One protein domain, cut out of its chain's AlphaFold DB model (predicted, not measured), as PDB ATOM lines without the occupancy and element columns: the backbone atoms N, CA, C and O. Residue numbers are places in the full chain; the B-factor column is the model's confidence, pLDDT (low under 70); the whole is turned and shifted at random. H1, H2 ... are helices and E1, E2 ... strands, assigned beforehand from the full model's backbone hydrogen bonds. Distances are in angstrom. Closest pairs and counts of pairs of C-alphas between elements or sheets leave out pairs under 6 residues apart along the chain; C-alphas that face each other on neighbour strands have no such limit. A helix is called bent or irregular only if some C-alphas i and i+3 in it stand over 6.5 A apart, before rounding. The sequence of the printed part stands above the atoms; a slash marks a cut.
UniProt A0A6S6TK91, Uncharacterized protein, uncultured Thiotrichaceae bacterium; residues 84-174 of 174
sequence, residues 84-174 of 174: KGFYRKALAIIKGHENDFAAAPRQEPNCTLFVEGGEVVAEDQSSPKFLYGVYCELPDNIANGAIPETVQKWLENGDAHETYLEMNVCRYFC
ATOM      1  N   LYS A  84     -44.157  25.199  47.219       94.00
ATOM      2  CA  LYS A  84     -44.080  25.602  48.633       94.00
ATOM      3  C   LYS A  84     -42.673  25.442  49.206       94.00
ATOM      4  O   LYS A  84     -42.200  26.324  49.928       94.00
ATOM      5  N   GLY A  85     -42.010  24.326  48.899       94.31
ATOM      6  CA  GLY A  85     -40.641  24.047  49.322       94.31
ATOM      7  C   GLY A  85     -39.648  25.071  48.783       94.31
ATOM      8  O   GLY A  85     -38.849  25.614  49.549       94.31
ATOM      9  N   PHE A  86     -39.745  25.366  47.486       95.94
ATOM     10  CA  PHE A  86     -38.954  26.389  46.814       95.94
ATOM     11  C   PHE A  86     -39.222  27.772  47.410       95.94
ATOM     12  O   PHE A  86     -38.286  28.406  47.888       95.94
ATOM     13  N   TYR A  87     -40.489  28.199  47.476       95.94
ATOM     14  CA  TYR A  87     -40.900  29.498  48.015       95.94
ATOM     15  C   TYR A  87     -40.309  29.759  49.403       95.94
ATOM     16  O   TYR A  87     -39.659  30.778  49.623       95.94
ATOM     17  N   ARG A  88     -40.469  28.813  50.337       94.50
ATOM     18  CA  ARG A  88     -39.980  28.966  51.714       94.50
ATOM     19  C   ARG A  88     -38.465  29.168  51.765       94.50
ATOM     20  O   ARG A  88     -37.987  30.006  52.528       94.50
ATOM     21  N   LYS A  89     -37.720  28.383  50.983       94.81
ATOM     22  CA  LYS A  89     -36.253  28.429  50.946       94.81
ATOM     23  C   LYS A  89     -35.746  29.685  50.229       94.81
ATOM     24  O   LYS A  89     -34.866  30.358  50.753       94.81
ATOM     25  N   ALA A  90     -36.343  30.037  49.093       96.69
ATOM     26  CA  ALA A  90     -36.017  31.239  48.333       96.69
ATOM     27  C   ALA A  90     -36.303  32.514  49.137       96.69
ATOM     28  O   ALA A  90     -35.440  33.381  49.247       96.69
ATOM     29  N   LEU A  91     -37.468  32.600  49.787       95.81
ATOM     30  CA  LEU A  91     -37.822  33.741  50.630       95.81
ATOM     31  C   LEU A  91     -36.822  33.936  51.777       95.81
ATOM     32  O   LEU A  91     -36.471  35.068  52.094       95.81
ATOM     33  N   ALA A  92     -36.346  32.851  52.393       94.62
ATOM     34  CA  ALA A  92     -35.362  32.933  53.472       94.62
ATOM     35  C   ALA A  92     -34.020  33.539  53.020       94.62
ATOM     36  O   ALA A  92     -33.345  34.167  53.832       94.62
ATOM     37  N   ILE A  93     -33.658  33.366  51.747       95.81
ATOM     38  CA  ILE A  93     -32.433  33.898  51.137       95.81
ATOM     39  C   ILE A  93     -32.618  35.348  50.691       95.81
ATOM     40  O   ILE A  93     -31.752  36.185  50.919       95.81
ATOM     41  N   ILE A  94     -33.753  35.640  50.058       95.81
ATOM     42  CA  ILE A  94     -34.001  36.925  49.400       95.81
ATOM     43  C   ILE A  94     -34.404  38.019  50.395       95.81
ATOM     44  O   ILE A  94     -34.197  39.198  50.123       95.81
ATOM     45  N   LYS A  95     -34.975  37.659  51.549       94.75
ATOM     46  CA  LYS A  95     -35.522  38.626  52.509       94.75
ATOM     47  C   LYS A  95     -34.487  39.674  52.942       94.75
ATOM     48  O   LYS A  95     -33.507  39.348  53.609       94.75
ATOM     49  N   GLY A  96     -34.771  40.942  52.647       93.38
ATOM     50  CA  GLY A  96     -33.894  42.087  52.916       93.38
ATOM     51  C   GLY A  96     -32.848  42.367  51.829       93.38
ATOM     52  O   GLY A  96     -32.101  43.336  51.951       93.38
ATOM     53  N   HIS A  97     -32.812  41.543  50.784       96.00
ATOM     54  CA  HIS A  97     -31.905  41.598  49.640       96.00
ATOM     55  C   HIS A  97     -32.672  41.538  48.311       96.00
ATOM     56  O   HIS A  97     -32.112  41.174  47.285       96.00
ATOM     57  N   GLU A  98     -33.959  41.892  48.295       96.25
ATOM     58  CA  GLU A  98     -34.854  41.684  47.150       96.25
ATOM     59  C   GLU A  98     -34.311  42.303  45.854       96.25
ATOM     60  O   GLU A  98     -34.383  41.692  44.791       96.25
ATOM     61  N   ASN A  99     -33.706  43.488  45.955       95.06
ATOM     62  CA  ASN A  99     -33.131  44.197  44.813       95.06
ATOM     63  C   ASN A  99     -31.955  43.453  44.167       95.06
ATOM     64  O   ASN A  99     -31.709  43.644  42.981       95.06
ATOM     65  N   ASP A 100     -31.233  42.621  44.922       96.62
ATOM     66  CA  ASP A 100     -30.083  41.883  44.399       96.62
ATOM     67  C   ASP A 100     -30.514  40.757  43.454       96.62
ATOM     68  O   ASP A 100     -29.714  40.337  42.626       96.62
ATOM     69  N   PHE A 101     -31.770  40.311  43.537       97.12
ATOM     70  CA  PHE A 101     -32.347  39.226  42.735       97.12
ATOM     71  C   PHE A 101     -33.282  39.730  41.634       97.12
ATOM     72  O   PHE A 101     -34.096  38.965  41.110       97.12
ATOM     73  N   ALA A 102     -33.205  41.018  41.302       96.69
ATOM     74  CA  ALA A 102     -34.066  41.640  40.316       96.69
ATOM     75  C   ALA A 102     -33.260  42.455  39.308       96.69
ATOM     76  O   ALA A 102     -32.286  43.119  39.661       96.69
ATOM     77  N   ALA A 103     -33.687  42.434  38.050       95.50
ATOM     78  CA  ALA A 103     -33.056  43.214  36.994       95.50
ATOM     79  C   ALA A 103     -34.089  43.697  35.979       95.50
ATOM     80  O   ALA A 103     -35.105  43.048  35.749       95.50
ATOM     81  N   ALA A 104     -33.828  44.849  35.362       93.31
ATOM     82  CA  ALA A 104     -34.607  45.289  34.210       93.31
ATOM     83  C   ALA A 104     -34.379  44.345  33.010       93.31
ATOM     84  O   ALA A 104     -33.360  43.645  32.966       93.31
ATOM     85  N   PRO A 105     -35.263  44.353  31.996       89.56
ATOM     86  CA  PRO A 105     -35.107  43.489  30.836       89.56
ATOM     87  C   PRO A 105     -33.749  43.711  30.165       89.56
ATOM     88  O   PRO A 105     -33.338  44.849  29.915       89.56
ATOM     89  N   ARG A 106     -33.057  42.610  29.839       87.06
ATOM     90  CA  ARG A 106     -31.696  42.598  29.250       87.06
ATOM     91  C   ARG A 106     -30.584  43.135  30.163       87.06
ATOM     92  O   ARG A 106     -29.499  43.439  29.667       87.06
ATOM     93  N   GLN A 107     -30.843  43.272  31.458       91.88
ATOM     94  CA  GLN A 107     -29.821  43.516  32.472       91.88
ATOM     95  C   GLN A 107     -29.633  42.270  33.337       91.88
ATOM     96  O   GLN A 107     -30.487  41.387  33.367       91.88
ATOM     97  N   GLU A 108     -28.504  42.217  34.034       93.06
ATOM     98  CA  GLU A 108     -28.176  41.136  34.958       93.06
ATOM     99  C   GLU A 108     -28.389  41.604  36.404       93.06
ATOM    100  O   GLU A 108     -28.068  42.756  36.721       93.06
ATOM    101  N   PRO A 109     -28.921  40.742  37.286       95.94
ATOM    102  CA  PRO A 109     -29.026  41.043  38.710       95.94
ATOM    103  C   PRO A 109     -27.645  40.954  39.392       95.94
ATOM    104  O   PRO A 109     -26.641  40.591  38.776       95.94
ATOM    105  N   ASN A 110     -27.578  41.258  40.688       96.75
ATOM    106  CA  ASN A 110     -26.361  41.003  41.471       96.75
ATOM    107  C   ASN A 110     -26.235  39.517  41.831       96.75
ATOM    108  O   ASN A 110     -25.130  38.973  41.866       96.75
ATOM    109  N   CYS A 111     -27.376  38.870  42.072       97.44
ATOM    110  CA  CYS A 111     -27.505  37.491  42.510       97.44
ATOM    111  C   CYS A 111     -28.600  36.771  41.717       97.44
ATOM    112  O   CYS A 111     -29.604  37.358  41.316       97.44
ATOM    113  N   THR A 112     -28.443  35.465  41.556       96.88
ATOM    114  CA  THR A 112     -29.466  34.580  40.991       96.88
ATOM    115  C   THR A 112     -29.680  33.364  41.894       96.88
ATOM    116  O   THR A 112     -28.808  32.999  42.686       96.88
ATOM    117  N   LEU A 113     -30.866  32.754  41.825       96.75
ATOM    118  CA  LEU A 113     -31.220  31.562  42.596       96.75
ATOM    119  C   LEU A 113     -30.943  30.271  41.818       96.75
ATOM    120  O   LEU A 113     -31.263  30.161  40.635       96.75
ATOM    121  N   PHE A 114     -30.458  29.255  42.527       93.69
ATOM    122  CA  PHE A 114     -30.278  27.887  42.034       93.69
ATOM    123  C   PHE A 114     -30.853  26.874  43.005       93.69
ATOM    124  O   PHE A 114     -31.081  27.182  44.173       93.69
ATOM    125  N   VAL A 115     -31.036  25.641  42.528       91.69
ATOM    126  CA  VAL A 115     -31.407  24.505  43.374       91.69
ATOM    127  C   VAL A 115     -30.363  23.399  43.284       91.69
ATOM    128  O   VAL A 115     -30.140  22.819  42.220       91.69
ATOM    129  N   GLU A 116     -29.778  23.043  44.425       88.00
ATOM    130  CA  GLU A 116     -28.768  21.993  44.550       88.00
ATOM    131  C   GLU A 116     -29.129  21.036  45.680       88.00
ATOM    132  O   GLU A 116     -29.314  21.445  46.819       88.00
ATOM    133  N   GLY A 117     -29.272  19.743  45.377       85.44
ATOM    134  CA  GLY A 117     -29.573  18.734  46.403       85.44
ATOM    135  C   GLY A 117     -30.850  18.999  47.220       85.44
ATOM    136  O   GLY A 117     -30.931  18.566  48.363       85.44
ATOM    137  N   GLY A 118     -31.833  19.715  46.658       88.44
ATOM    138  CA  GLY A 118     -33.049  20.126  47.375       88.44
ATOM    139  C   GLY A 118     -32.888  21.374  48.242       88.44
ATOM    140  O   GLY A 118     -33.766  21.690  49.048       88.44
ATOM    141  N   GLU A 119     -31.785  22.096  48.086       91.25
ATOM    142  CA  GLU A 119     -31.537  23.388  48.709       91.25
ATOM    143  C   GLU A 119     -31.595  24.500  47.676       91.25
ATOM    144  O   GLU A 119     -31.098  24.331  46.567       91.25
ATOM    145  N   VAL A 120     -32.203  25.630  48.040       94.19
ATOM    146  CA  VAL A 120     -32.089  26.850  47.239       94.19
ATOM    147  C   VAL A 120     -30.795  27.535  47.662       94.19
ATOM    148  O   VAL A 120     -30.521  27.625  48.858       94.19
ATOM    149  N   VAL A 121     -30.001  27.997  46.704       94.88
ATOM    150  CA  VAL A 121     -28.763  28.748  46.944       94.88
ATOM    151  C   VAL A 121     -28.768  30.026  46.111       94.88
ATOM    152  O   VAL A 121     -29.428  30.084  45.074       94.88
ATOM    153  N   ALA A 122     -28.057  31.049  46.581       96.44
ATOM    154  CA  ALA A 122     -27.813  32.272  45.827       96.44
ATOM    155  C   ALA A 122     -26.380  32.268  45.301       96.44
ATOM    156  O   ALA A 122     -25.449  31.968  46.047       96.44
ATOM    157  N   GLU A 123     -26.219  32.627  44.035       95.94
ATOM    158  CA  GLU A 123     -24.924  32.744  43.373       95.94
ATOM    159  C   GLU A 123     -24.779  34.168  42.832       95.94
ATOM    160  O   GLU A 123     -25.724  34.719  42.260       95.94
ATOM    161  N   ASP A 124     -23.600  34.760  43.009       96.25
ATOM    162  CA  ASP A 124     -23.250  36.058  42.432       96.25
ATOM    163  C   ASP A 124     -22.504  35.891  41.096       96.25
ATOM    164  O   ASP A 124     -22.205  34.778  40.657       96.25
ATOM    165  N   GLN A 125     -22.163  37.009  40.454       94.12
ATOM    166  CA  GLN A 125     -21.470  37.038  39.158       94.12
ATOM    167  C   GLN A 125     -20.084  36.365  39.151       94.12
ATOM    168  O   GLN A 125     -19.529  36.123  38.079       94.12
ATOM    169  N   SER A 126     -19.495  36.058  40.313       94.56
ATOM    170  CA  SER A 126     -18.235  35.306  40.378       94.56
ATOM    171  C   SER A 126     -18.429  33.812  40.100       94.56
ATOM    172  O   SER A 126     -17.474  33.113  39.748       94.56
ATOM    173  N   SER A 127     -19.664  33.320  40.225       93.94
ATOM    174  CA  SER A 127     -20.011  31.927  40.004       93.94
ATOM    175  C   SER A 127     -20.193  31.623  38.516       93.94
ATOM    176  O   SER A 127     -20.955  32.307  37.832       93.94
ATOM    177  N   PRO A 128     -19.602  30.534  37.988       90.38
ATOM    178  CA  PRO A 128     -19.855  30.112  36.610       90.38
ATOM    179  C   PRO A 128     -21.311  29.684  36.386       90.38
ATOM    180  O   PRO A 128     -21.747  29.568  35.243       90.38
ATOM    181  N   LYS A 129     -22.057  29.418  37.467       88.56
ATOM    182  CA  LYS A 129     -23.466  29.042  37.393       88.56
ATOM    183  C   LYS A 129     -24.350  30.251  37.135       88.56
ATOM    184  O   LYS A 129     -25.327  30.069  36.431       88.56
ATOM    185  N   PHE A 130     -23.976  31.443  37.613       91.44
ATOM    186  CA  PHE A 130     -24.781  32.674  37.660       91.44
ATOM    187  C   PHE A 130     -25.685  32.922  36.441       91.44
ATOM    188  O   PHE A 130     -26.864  33.221  36.597       91.44
ATOM    189  N   LEU A 131     -25.155  32.740  35.228       87.50
ATOM    190  CA  LEU A 131     -25.873  32.965  33.963       87.50
ATOM    191  C   LEU A 131     -27.078  32.036  33.744       87.50
ATOM    192  O   LEU A 131     -27.912  32.286  32.880       87.50
ATOM    193  N   TYR A 132     -27.144  30.947  34.499       88.44
ATOM    194  CA  TYR A 132     -28.175  29.921  34.437       88.44
ATOM    195  C   TYR A 132     -29.025  29.922  35.699       88.44
ATOM    196  O   TYR A 132     -29.470  28.857  36.107       88.44
ATOM    197  N   GLY A 133     -29.165  31.059  36.376       91.94
ATOM    198  CA  GLY A 133     -29.912  31.165  37.622       91.94
ATOM    199  C   GLY A 133     -31.237  31.884  37.435       91.94
ATOM    200  O   GLY A 133     -31.451  32.605  36.463       91.94
ATOM    201  N   VAL A 134     -32.135  31.681  38.388       94.88
ATOM    202  CA  VAL A 134     -33.473  32.268  38.392       94.88
ATOM    203  C   VAL A 134     -33.425  33.648  39.054       94.88
ATOM    204  O   VAL A 134     -32.896  33.788  40.158       94.88
ATOM    205  N   TYR A 135     -33.995  34.666  38.412       96.44
ATOM    206  CA  TYR A 135     -34.132  36.017  38.965       96.44
ATOM    207  C   TYR A 135     -35.424  36.685  38.489       96.44
ATOM    208  O   TYR A 135     -36.054  36.234  37.533       96.44
ATOM    209  N   CYS A 136     -35.832  37.750  39.175       96.81
ATOM    210  CA  CYS A 136     -37.039  38.499  38.851       96.81
ATOM    211  C   CYS A 136     -36.745  39.538  37.757       96.81
ATOM    212  O   CYS A 136     -36.030  40.515  37.994       96.81
ATOM    213  N   GLU A 137     -37.301  39.354  36.558       95.94
ATOM    214  CA  GLU A 137     -37.285  40.406  35.539       95.94
ATOM    215  C   GLU A 137     -38.337  41.474  35.874       95.94
ATOM    216  O   GLU A 137     -39.522  41.185  36.058       95.94
ATOM    217  N   LEU A 138     -37.895  42.723  35.983       94.88
ATOM    218  CA  LEU A 138     -38.727  43.849  36.382       94.88
ATOM    219  C   LEU A 138     -39.467  44.459  35.182       94.88
ATOM    220  O   LEU A 138     -38.885  44.588  34.107       94.88
ATOM    221  N   PRO A 139     -40.712  44.940  35.358       90.31
ATOM    222  CA  PRO A 139     -41.383  45.742  34.341       90.31
ATOM    223  C   PRO A 139     -40.624  47.036  34.016       90.31
ATOM    224  O   PRO A 139     -40.011  47.654  34.895       90.31
ATOM    225  N   ASP A 140     -40.748  47.504  32.771       83.62
ATOM    226  CA  ASP A 140     -40.197  48.793  32.348       83.62
ATOM    227  C   ASP A 140     -40.692  49.937  33.258       83.62
ATOM    228  O   ASP A 140     -41.893  50.123  33.460       83.62
ATOM    229  N   ASN A 141     -39.760  50.762  33.750       83.56
ATOM    230  CA  ASN A 141     -40.008  51.942  34.596       83.56
ATOM    231  C   ASN A 141     -40.576  51.669  36.002       83.56
ATOM    232  O   ASN A 141     -41.258  52.532  36.568       83.56
ATOM    233  N   ILE A 142     -40.287  50.513  36.604       89.31
ATOM    234  CA  ILE A 142     -40.633  50.291  38.009       89.31
ATOM    235  C   ILE A 142     -39.891  51.270  38.938       89.31
ATOM    236  O   ILE A 142     -38.700  51.540  38.782       89.31
ATOM    237  N   ALA A 143     -40.594  51.818  39.929       88.75
ATOM    238  CA  ALA A 143     -39.960  52.623  40.968       88.75
ATOM    239  C   ALA A 143     -39.164  51.721  41.923       88.75
ATOM    240  O   ALA A 143     -39.683  50.699  42.365       88.75
ATOM    241  N   ASN A 144     -37.960  52.137  42.333       83.56
ATOM    242  CA  ASN A 144     -37.093  51.340  43.222       83.56
ATOM    243  C   ASN A 144     -37.795  50.859  44.507       83.56
ATOM    244  O   ASN A 144     -37.524  49.766  44.987       83.56
ATOM    245  N   GLY A 145     -38.724  51.650  45.057       89.06
ATOM    246  CA  GLY A 145     -39.489  51.268  46.249       89.06
ATOM    247  C   GLY A 145     -40.497  50.129  46.036       89.06
ATOM    248  O   GLY A 145     -40.942  49.543  47.015       89.06
ATOM    249  N   ALA A 146     -40.853  49.810  44.788       93.25
ATOM    250  CA  ALA A 146     -41.799  48.751  44.429       93.25
ATOM    251  C   ALA A 146     -41.114  47.422  44.050       93.25
ATOM    252  O   ALA A 146     -41.796  46.414  43.856       93.25
ATOM    253  N   ILE A 147     -39.777  47.401  43.955       94.12
ATOM    254  CA  ILE A 147     -39.014  46.190  43.621       94.12
ATOM    255  C   ILE A 147     -39.228  45.086  44.670       94.12
ATOM    256  O   ILE A 147     -39.594  43.986  44.257       94.12
ATOM    257  N   PRO A 148     -39.122  45.339  45.995       95.31
ATOM    258  CA  PRO A 148     -39.303  44.276  46.985       95.31
ATOM    259  C   PRO A 148     -40.670  43.592  46.904       95.31
ATOM    260  O   PRO A 148     -40.762  42.370  46.943       95.31
ATOM    261  N   GLU A 149     -41.735  44.375  46.713       95.19
ATOM    262  CA  GLU A 149     -43.092  43.842  46.557       95.19
ATOM    263  C   GLU A 149     -43.236  43.014  45.270       95.19
ATOM    264  O   GLU A 149     -43.928  41.997  45.251       95.19
ATOM    265  N   THR A 150     -42.568  43.428  44.192       96.38
ATOM    266  CA  THR A 150     -42.593  42.716  42.907       96.38
ATOM    267  C   THR A 150     -41.872  41.377  43.004       96.38
ATOM    268  O   THR A 150     -42.428  40.359  42.599       96.38
ATOM    269  N   VAL A 151     -40.686  41.355  43.617       96.75
ATOM    270  CA  VAL A 151     -39.920  40.125  43.870       96.75
ATOM    271  C   VAL A 151     -40.700  39.177  44.779       96.75
ATOM    272  O   VAL A 151     -40.756  37.977  44.523       96.75
ATOM    273  N   GLN A 152     -41.356  39.704  45.814       95.56
ATOM    274  CA  GLN A 152     -42.197  38.892  46.686       95.56
ATOM    275  C   GLN A 152     -43.360  38.251  45.915       95.56
ATOM    276  O   GLN A 152     -43.561  37.045  46.028       95.56
ATOM    277  N   LYS A 153     -44.082  39.015  45.087       95.94
ATOM    278  CA  LYS A 153     -45.170  38.485  44.242       95.94
ATOM    279  C   LYS A 153     -44.680  37.428  43.256       95.94
ATOM    280  O   LYS A 153     -45.334  36.405  43.097       95.94
ATOM    281  N   TRP A 154     -43.523  37.649  42.643       96.75
ATOM    282  CA  TRP A 154     -42.870  36.694  41.746       96.75
ATOM    283  C   TRP A 154     -42.559  35.351  42.437       96.75
ATOM    284  O   TRP A 154     -42.748  34.285  41.851       96.75
ATOM    285  N   LEU A 155     -42.157  35.376  43.713       96.19
ATOM    286  CA  LEU A 155     -42.003  34.160  44.519       96.19
ATOM    287  C   LEU A 155     -43.355  33.537  44.906       96.19
ATOM    288  O   LEU A 155     -43.519  32.321  44.809       96.19
ATOM    289  N   GLU A 156     -44.306  34.348  45.374       95.19
ATOM    290  CA  GLU A 156     -45.611  33.894  45.880       95.19
ATOM    291  C   GLU A 156     -46.482  33.263  44.787       95.19
ATOM    292  O   GLU A 156     -47.123  32.238  45.028       95.19
ATOM    293  N   ASN A 157     -46.479  33.840  43.584       96.19
ATOM    294  CA  ASN A 157     -47.258  33.349  42.449       96.19
ATOM    295  C   ASN A 157     -46.728  32.017  41.903       96.19
ATOM    296  O   ASN A 157     -47.495  31.249  41.328       96.19
ATOM    297  N   GLY A 158     -45.449  31.711  42.138       96.00
ATOM    298  CA  GLY A 158     -44.788  30.517  41.613       96.00
ATOM    299  C   GLY A 158     -43.967  30.756  40.350       96.00
ATOM    300  O   GLY A 158     -43.283  29.834  39.926       96.00
ATOM    301  N   ASP A 159     -43.940  31.973  39.809       96.56
ATOM    302  CA  ASP A 159     -43.197  32.331  38.592       96.56
ATOM    303  C   ASP A 159     -41.705  31.932  38.689       96.56
ATOM    304  O   ASP A 159     -41.115  31.359  37.769       96.56
ATOM    305  N   ALA A 160     -41.091  32.167  39.854       95.94
ATOM    306  CA  ALA A 160     -39.718  31.743  40.137       95.94
ATOM    307  C   ALA A 160     -39.546  30.212  40.110       95.94
ATOM    308  O   ALA A 160     -38.537  29.688  39.635       95.94
ATOM    309  N   HIS A 161     -40.532  29.482  40.635       96.69
ATOM    310  CA  HIS A 161     -40.518  28.022  40.688       96.69
ATOM    311  C   HIS A 161     -40.717  27.410  39.300       96.69
ATOM    312  O   HIS A 161     -39.997  26.477  38.952       96.69
ATOM    313  N   GLU A 162     -41.612  27.972  38.487       95.31
ATOM    314  CA  GLU A 162     -41.799  27.576  37.087       95.31
ATOM    315  C   GLU A 162     -40.501  27.744  36.294       95.31
ATOM    316  O   GLU A 162     -40.032  26.785  35.683       95.31
ATOM    317  N   THR A 163     -39.848  28.904  36.412       93.44
ATOM    318  CA  THR A 163     -38.554  29.167  35.758       93.44
ATOM    319  C   THR A 163     -37.498  28.133  36.183       93.44
ATOM    320  O   THR A 163     -36.800  27.552  35.351       93.44
ATOM    321  N   TYR A 164     -37.419  27.821  37.483       93.56
ATOM    322  CA  TYR A 164     -36.545  26.762  37.998       93.56
ATOM    323  C   TYR A 164     -36.831  25.393  37.351       93.56
ATOM    324  O   TYR A 164     -35.889  24.679  36.986       93.56
ATOM    325  N   LEU A 165     -38.103  25.012  37.204       92.75
ATOM    326  CA  LEU A 165     -38.485  23.750  36.572       92.75
ATOM    327  C   LEU A 165     -38.105  23.723  35.090       92.75
ATOM    328  O   LEU A 165     -37.538  22.727  34.640       92.75
ATOM    329  N   GLU A 166     -38.358  24.810  34.357       90.00
ATOM    330  CA  GLU A 166     -38.027  24.953  32.933       90.00
ATOM    331  C   GLU A 166     -36.533  24.742  32.665       90.00
ATOM    332  O   GLU A 166     -36.134  24.031  31.739       90.00
ATOM    333  N   MET A 167     -35.686  25.274  33.540       84.94
ATOM    334  CA  MET A 167     -34.232  25.137  33.437       84.94
ATOM    335  C   MET A 167     -33.737  23.722  33.757       84.94
ATOM    336  O   MET A 167     -32.626  23.346  33.381       84.94
ATOM    337  N   ASN A 168     -34.562  22.916  34.426       82.81
ATOM    338  CA  ASN A 168     -34.246  21.549  34.825       82.81
ATOM    339  C   ASN A 168     -35.124  20.508  34.110       82.81
ATOM    340  O   ASN A 168     -35.200  19.361  34.558       82.81
ATOM    341  N   VAL A 169     -35.747  20.854  32.973       77.12
ATOM    342  CA  VAL A 169     -36.650  19.945  32.244       77.12
ATOM    343  C   VAL A 169     -35.980  18.613  31.923       77.12
ATOM    344  O   VAL A 169     -36.549  17.559  32.191       77.12
ATOM    345  N   CYS A 170     -34.734  18.641  31.438       73.06
ATOM    346  CA  CYS A 170     -34.008  17.415  31.098       73.06
ATOM    347  C   CYS A 170     -33.672  16.536  32.313       73.06
ATOM    348  O   CYS A 170     -33.366  15.357  32.168       73.06
ATOM    349  N   ARG A 171     -33.677  17.108  33.519       75.75
ATOM    350  CA  ARG A 171     -33.378  16.385  34.756       75.75
ATOM    351  C   ARG A 171     -34.614  15.686  35.318       75.75
ATOM    352  O   ARG A 171     -34.476  14.606  35.882       75.75
ATOM    353  N   TYR A 172     -35.787  16.304  35.186       77.38
ATOM    354  CA  TYR A 172     -37.018  15.835  35.830       77.38
ATOM    355  C   TYR A 172     -38.027  15.192  34.867       77.38
ATOM    356  O   TYR A 172     -38.882  14.437  35.321       77.38
ATOM    357  N   PHE A 173     -37.930  15.452  33.558       70.00
ATOM    358  CA  PHE A 173     -38.924  15.030  32.561       70.00
ATOM    359  C   PHE A 173     -38.323  14.281  31.350       70.00
ATOM    360  O   PHE A 173     -38.950  14.250  30.289       70.00
ATOM    361  N   CYS A 174     -37.130  13.685  31.491       57.41
ATOM    362  CA  CYS A 174     -36.500  12.835  30.466       57.41
ATOM    363  C   CYS A 174     -36.630  11.336  30.746       57.41
ATOM    364  O   CYS A 174     -36.559  10.939  31.931       57.41
TER     365      CYS A 174
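Overview. This is residues 84 to 174 of the 174 residues of an uncharacterized protein of uncultured Thiotrichaceae bacterium (UniProt A0A6S6TK91). A two-stranded hairpin, E1 and E2, has H1 packed on it, mainly on E2, while H3, H4 and H5 follow one another in a file on the other side of the model and make its longest axis, with H5 at one end. Between E2 and H3 a long link, residues 125 to 143, runs through the middle of the model, and H2 packs on H3 near the start of E1. The printed part has 91 residues with five named helices and two named strands, in the order H1, H2, E1, E2, H3, H4, H5; the sheet is E1 - E2, antiparallel, and the class is mixed, helices and strands. The whole is compact, with a radius of gyration of the C-alphas of 12.6 A and spans of 41 by 27 by 21 A.

Along the chain. E1 is residues 111 to 116, 15.7 A long, and begins at C-alpha 111 at (-27.505, 37.491, 42.510). E2 is residues 119 to 124, 16.4 A. H1, residues 84 to 94, is 15.2 A long and begins at C-alpha 84 at (-44.080, 25.602, 48.633). H2 is residues 98 to 101. H3, residues 144 to 157, is 20.7 A long and irregular: C-alphas 145 and 148 are 7.0 A apart. H4 is residues 159 to 167, 12.6 A. H5, residues 169 to 172, ends at C-alpha 172 at (-37.018, 15.835, 35.830).

Arrangement. E1 and E2 form an antiparallel hairpin at 147 degrees, with N 114 and O 121 within hydrogen-bond range at 2.9 A and N 116 and O 119 at 2.8 A. The closest C-alphas of H1 and E2, those of Lys 89 and Val 120, are 5.8 A apart. H1 and H3 touch, H3 with residues 152 to 156 alone, at a shallow tilt of 20 degrees, opposite ways; the C-alphas of Tyr 87 and Leu 155 are the closest, at 5.9 A. H2 and H3 touch, H3 with residues 147 to 152 alone; the closest C-alphas are those of Glu 98 and Pro 148, 5.2 A apart. H3 and H4 are close but not clearly touching, at a steep tilt of 64 degrees, with the C-alphas of Trp 154 and Ala 160 closest at 6.1 A. H4 and H5 meet only through their link, and H5 is apart from H3. Every O i to N i+4 pair is within hydrogen-bond range in H1 and H4; in H3 it is 8 of 10, and H2 and H5 are too short for such a pair.

Size, cuts and confidence. The C-alphas farthest apart, those of Gly 145 and Cys 174, are 41.7 A apart. The printed part has no cut. The link from E2 to H3 is long, with 19 residues; residues 102 to 103 pair with residues 136 to 137, parallel. Mean pLDDT of the printed part is 92.0, and residue 174 is under 70.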